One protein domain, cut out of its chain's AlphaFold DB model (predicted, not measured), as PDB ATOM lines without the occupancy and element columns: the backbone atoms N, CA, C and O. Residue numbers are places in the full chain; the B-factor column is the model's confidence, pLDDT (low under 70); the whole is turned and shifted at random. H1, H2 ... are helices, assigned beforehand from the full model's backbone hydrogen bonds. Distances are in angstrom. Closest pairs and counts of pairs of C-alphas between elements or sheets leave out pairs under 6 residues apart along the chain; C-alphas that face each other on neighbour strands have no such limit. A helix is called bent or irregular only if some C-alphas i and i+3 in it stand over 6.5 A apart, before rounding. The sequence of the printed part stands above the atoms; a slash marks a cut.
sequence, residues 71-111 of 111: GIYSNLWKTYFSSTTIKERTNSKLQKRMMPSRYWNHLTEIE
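AT A GLANCE: This is residues 71 to 111 of the 111 residues of the protein "DUF4130 domain-containing protein" of bioreactor metagenome (UniProt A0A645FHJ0). The chain makes a flat, open horseshoe: H1 forms one side, the link of residues 85 to 91 arches over to H2 on the other side, and H3 runs back along the far end. The last residues, 107 to 111, fold inward from H3 into the hollow. The printed part has 41 residues with three named helices, in the order H1, H2, H3, and no named strand; its class is all helix. It is loose, with a radius of gyration of the C-alphas of 11.4 A, and spans 31 by 25 by 11 A.

IN THESE COORDINATES: H1, residues 72 to 84, begins at C-alpha 72 (70.420, 79.051, 84.982) and is 18.4 A long from first to last C-alpha. H2, residues 92 to 98, is 9.9 A long and begins at C-alpha 92 (92.135, 90.929, 95.788). H3, residues 101 to 106, is 10.6 A long and ends at C-alpha 106 (75.315, 87.625, 98.264). H3 is irregular, but only just: C-alphas 102 and 105 are 7.0 A apart.

HOW THE PARTS SIT: H1 and H2 are apart, with no C-alpha of the one within 8 A of the other. H2 and H3 meet only through their link, residues 99 and 100. H1 and H3 are apart. In H1 and H2 every O i to N i+4 pair is within hydrogen-bond range; in H3 0 of 2 are, beside 1 of 3 O i to N i+3 pairs.

THE WHOLE: The two C-alphas farthest apart, those of Ile 72 and Arg 97, are 30.8 A apart. The printed part has no cut and ends at the chain's last residue, 111. The link from H1 to H2 is short, that from H2 to H3 tight. Residues 97 to 103, of which 101 to 103 belong to H3, stand free. The mean pLDDT of the printed part is 88.9, and residue 111 is under 70.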
ATOM      1  N   GLY A  71      70.276  78.872  89.947       76.38
ATOM      2  CA  GLY A  71      69.568  78.693  88.694       76.38
ATOM      3  C   GLY A  71      70.431  78.973  87.467       76.38
ATOM      4  O   GLY A  71      71.588  79.399  87.535       76.38
ATOM      5  N   ILE A  72      69.810  78.805  86.299       84.44
ATOM      6  CA  ILE A  72      70.420  79.051  84.982       84.44
ATOM      7  C   ILE A  72      71.060  80.449  84.912       84.44
ATOM      8  O   ILE A  72      72.167  80.594  84.397       84.44
ATOM      9  N   TYR A  73      70.411  81.470  85.479       84.75
ATOM     10  CA  TYR A  73      70.917  82.845  85.464       84.75
ATOM     11  C   TYR A  73      72.199  83.039  86.283       84.75
ATOM     12  O   TYR A  73      73.079  83.779  85.846       84.75
ATOM     13  N   SER A  74      72.348  82.339  87.412       85.75
ATOM     14  CA  SER A  74      73.582  82.365  88.211       85.75
ATOM     15  C   SER A  74      74.754  81.794  87.410       85.75
ATOM     16  O   SER A  74      75.806  82.423  87.286       85.75
ATOM     17  N   ASN A  75      74.536  80.660  86.737       89.06
ATOM     18  CA  ASN A  75      75.550  80.047  85.876       89.06
ATOM     19  C   ASN A  75      75.920  80.937  84.683       89.06
ATOM     20  O   ASN A  75      77.101  81.068  84.347       89.06
ATOM     21  N   LEU A  76      74.934  81.590  84.062       91.62
ATOM     22  CA  LEU A  76      75.181  82.556  82.990       91.62
ATOM     23  C   LEU A  76      76.011  83.744  83.489       91.62
ATOM     24  O   LEU A  76      76.955  84.144  82.807       91.62
ATOM     25  N   TRP A  77      75.723  84.259  84.687       91.44
ATOM     26  CA  TRP A  77      76.509  85.328  85.302       91.44
ATOM     27  C   TRP A  77      77.954  84.900  85.565       91.44
ATOM     28  O   TRP A  77      78.873  85.586  85.124       91.44
ATOM     29  N   LYS A  78      78.177  83.734  86.188       91.44
ATOM     30  CA  LYS A  78      79.529  83.187  86.420       91.44
ATOM     31  C   LYS A  78      80.301  83.007  85.105       91.44
ATOM     32  O   LYS A  78      81.483  83.351  85.009       91.44
ATOM     33  N   THR A  79      79.632  82.529  84.056       93.25
ATOM     34  CA  THR A  79      80.226  82.373  82.715       93.25
ATOM     35  C   THR A  79      80.608  83.723  82.101       93.25
ATOM     36  O   THR A  79      81.723  83.908  81.608       93.25
ATOM     37  N   TYR A  80      79.711  84.705  82.164       94.19
ATOM     38  CA  TYR A  80      79.980  86.061  81.692       94.19
ATOM     39  C   TYR A  80      81.133  86.719  82.469       94.19
ATOM     40  O   TYR A  80      82.074  87.251  81.878       94.19
ATOM     41  N   PHE A  81      81.102  86.638  83.798       92.69
ATOM     42  CA  PHE A  81      82.113  87.231  84.662       92.69
ATOM     43  C   PHE A  81      83.497  86.635  84.392       92.69
ATOM     44  O   PHE A  81      84.469  87.362  84.193       92.69
ATOM     45  N   SER A  82      83.592  85.307  84.309       91.62
ATOM     46  CA  SER A  82      84.862  84.622  84.048       91.62
ATOM     47  C   SER A  82      85.417  84.894  82.646       91.62
ATOM     48  O   SER A  82      86.625  85.070  82.505       91.62
ATOM     49  N   SER A  83      84.559  84.973  81.624       94.00
ATOM     50  CA  SER A  83      84.982  85.231  80.238       94.00
ATOM     51  C   SER A  83      85.448  86.670  79.994       94.00
ATOM     52  O   SER A  83      86.336  86.893  79.176       94.00
ATOM     53  N   THR A  84      84.887  87.643  80.712       93.00
ATOM     54  CA  THR A  84      85.251  89.066  80.582       93.00
ATOM     55  C   THR A  84      86.386  89.495  81.515       93.00
ATOM     56  O   THR A  84      87.012  90.537  81.296       93.00
ATOM     57  N   THR A  85      86.690  88.700  82.545       92.19
ATOM     58  CA  THR A  85      87.743  89.008  83.518       92.19
ATOM     59  C   THR A  85      89.139  88.876  82.907       92.19
ATOM     60  O   THR A  85      89.572  87.799  82.501       92.19
ATOM     61  N   ILE A  86      89.905  89.969  82.944       93.38
ATOM     62  CA  ILE A  86      91.334  89.976  82.610       93.38
ATOM     63  C   ILE A  86      92.118  89.508  83.841       93.38
ATOM     64  O   ILE A  86      92.270  90.259  84.809       93.38
ATOM     65  N   LYS A  87      92.612  88.265  83.813       90.81
ATOM     66  CA  LYS A  87      93.245  87.601  84.968       90.81
ATOM     67  C   LYS A  87      94.447  88.372  85.513       90.81
ATOM     68  O   LYS A  87      94.624  88.462  86.726       90.81
ATOM     69  N   GLU A  88      95.223  89.004  84.644       94.62
ATOM     70  CA  GLU A  88      96.409  89.794  84.983       94.62
ATOM     71  C   GLU A  88      96.069  91.071  85.768       94.62
ATOM     72  O   GLU A  88      96.927  91.625  86.450       94.62
ATOM     73  N   ARG A  89      94.818  91.548  85.695       92.50
ATOM     74  CA  ARG A  89      94.341  92.735  86.428       92.50
ATOM     75  C   ARG A  89      93.711  92.396  87.780       92.50
ATOM     76  O   ARG A  89      93.219  93.296  88.463       92.50
ATOM     77  N   THR A  90      93.705  91.126  88.179       89.81
ATOM     78  CA  THR A  90      93.108  90.712  89.453       89.81
ATOM     79  C   THR A  90      93.896  91.280  90.637       89.81
ATOM     80  O   THR A  90      95.111  91.130  90.751       89.81
ATOM     81  N   ASN A  91      93.200  91.974  91.542       93.19
ATOM     82  CA  ASN A  91      93.798  92.555  92.744       93.19
ATOM     83  C   ASN A  91      92.853  92.401  93.941       93.19
ATOM     84  O   ASN A  91      92.041  93.278  94.248       93.19
ATOM     85  N   SER A  92      92.988  91.278  94.645       89.75
ATOM     86  CA  SER A  92      92.135  90.929  95.788       89.75
ATOM     87  C   SER A  92      92.280  91.892  96.970       89.75
ATOM     88  O   SER A  92      91.313  92.140  97.690       89.75
ATOM     89  N   LYS A  93      93.467  92.489  97.168       92.19
ATOM     90  CA  LYS A  93      93.688  93.506  98.212       92.19
ATOM     91  C   LYS A  93      92.878  94.767  97.924       92.19
ATOM     92  O   LYS A  93      92.233  95.297  98.826       92.19
ATOM     93  N   LEU A  94      92.896  95.231  96.674       92.62
ATOM     94  CA  LEU A  94      92.111  96.388  96.253       92.62
ATOM     95  C   LEU A  94      90.610  96.101  96.351       92.62
ATOM     96  O   LEU A  94      89.886  96.928  96.896       92.62
ATOM     97  N   GLN A  95      90.162  94.924  95.905       90.94
ATOM     98  CA  GLN A  95      88.758  94.515  95.998       90.94
ATOM     99  C   GLN A  95      88.253  94.562  97.447       90.94
ATOM    100  O   GLN A  95      87.250  95.215  97.719       90.94
ATOM    101  N   LYS A  96      88.996  93.973  98.397       91.62
ATOM    102  CA  LYS A  96      88.656  94.010  99.833       91.62
ATOM    103  C   LYS A  96      88.662  95.422 100.421       91.62
ATOM    104  O   LYS A  96      87.892  95.704 101.333       91.62
ATOM    105  N   ARG A  97      89.531  96.307  99.918       93.19
ATOM    106  CA  ARG A  97      89.583  97.714 100.342       93.19
ATOM    107  C   ARG A  97      88.371  98.508  99.847       93.19
ATOM    108  O   ARG A  97      87.893  99.367 100.575       93.19
ATOM    109  N   MET A  98      87.901  98.237  98.627       93.00
ATOM    110  CA  MET A  98      86.744  98.920  98.032       93.00
ATOM    111  C   MET A  98      85.411  98.362  98.542       93.00
ATOM    112  O   MET A  98      84.451  99.114  98.678       93.00
ATOM    113  N   MET A  99      85.354  97.063  98.845       90.62
ATOM    114  CA  MET A  99      84.166  96.391  99.360       90.62
ATOM    115  C   MET A  99      84.554  95.405 100.470       90.62
ATOM    116  O   MET A  99      85.146  94.361 100.178       90.62
ATOM    117  N   PRO A 100      84.212  95.701 101.738       89.81
ATOM    118  CA  PRO A 100      84.475  94.803 102.856       89.81
ATOM    119  C   PRO A 100      83.901  93.403 102.623       89.81
ATOM    120  O   PRO A 100      82.755  93.261 102.197       89.81
ATOM    121  N   SER A 101      84.667  92.371 102.981       88.38
ATOM    122  CA  SER A 101      84.301  90.968 102.734       88.38
ATOM    123  C   SER A 101      83.003  90.524 103.405       88.38
ATOM    124  O   SER A 101      82.378  89.575 102.953       88.38
ATOM    125  N   ARG A 102      82.555  91.227 104.453       87.06
ATOM    126  CA  ARG A 102      81.272  90.957 105.125       87.06
ATOM    127  C   ARG A 102      80.042  91.129 104.223       87.06
ATOM    128  O   ARG A 102      78.982  90.643 104.583       87.06
ATOM    129  N   TYR A 103      80.170  91.828 103.093       86.38
ATOM    130  CA  TYR A 103      79.084  92.010 102.122       86.38
ATOM    131  C   TYR A 103      79.158  91.019 100.954       86.38
ATOM    132  O   TYR A 103      78.360  91.114 100.029       86.38
ATOM    133  N   TRP A 104      80.119  90.090 100.962       89.56
ATOM    134  CA  TRP A 104      80.351  89.201  99.821       89.56
ATOM    135  C   TRP A 104      79.421  87.985  99.791       89.56
ATOM    136  O   TRP A 104      79.350  87.332  98.761       89.56
ATOM    137  N   ASN A 105      78.689  87.711 100.877       86.75
ATOM    138  CA  ASN A 105      77.809  86.541 101.006       86.75
ATOM    139  C   ASN A 105      76.757  86.429  99.892       86.75
ATOM    140  O   ASN A 105      76.330  85.330  99.583       86.75
ATOM    141  N   HIS A 106      76.356  87.555  99.297       85.31
ATOM    142  CA  HIS A 106      75.315  87.625  98.264       85.31
ATOM    143  C   HIS A 106      75.890  87.852  96.853       85.31
ATOM    144  O   HIS A 106      75.159  88.211  95.934       85.31
ATOM    145  N   LEU A 107      77.212  87.716  96.671       87.81
ATOM    146  CA  LEU A 107      77.879  87.946  95.386       87.81
ATOM    147  C   LEU A 107      78.077  86.642  94.630       87.81
ATOM    148  O   LEU A 107      78.988  85.866  94.917       87.81
ATOM    149  N   THR A 108      77.270  86.465  93.591       86.19
ATOM    150  CA  THR A 108      77.291  85.276  92.742       86.19
ATOM    151  C   THR A 108      78.665  85.003  92.123       86.19
ATOM    152  O   THR A 108      79.029  83.852  91.940       86.19
ATOM    153  N   GLU A 109      79.457  86.025  91.788       84.06
ATOM    154  CA  GLU A 109      80.785  85.832  91.185       84.06
ATOM    155  C   GLU A 109      81.898  85.440  92.169       84.06
ATOM    156  O   GLU A 109      82.973  85.027  91.729       84.06
ATOM    157  N   ILE A 110      81.677  85.610  93.475       78.44
ATOM    158  CA  ILE A 110      82.654  85.258  94.520       78.44
ATOM    159  C   ILE A 110      82.370  83.864  95.099       78.44
ATOM    160  O   ILE A 110      83.282  83.243  95.645       78.44
ATOM    161  N   GLU A 111      81.129  83.392  94.955       60.22
ATOM    162  CA  GLU A 111      80.602  82.124  95.475       60.22
ATOM    163  C   GLU A 111      81.121  80.867  94.756       60.22
ATOM    164  O   GLU A 111      80.991  80.769  93.505       60.22
TER     165      GLU A 111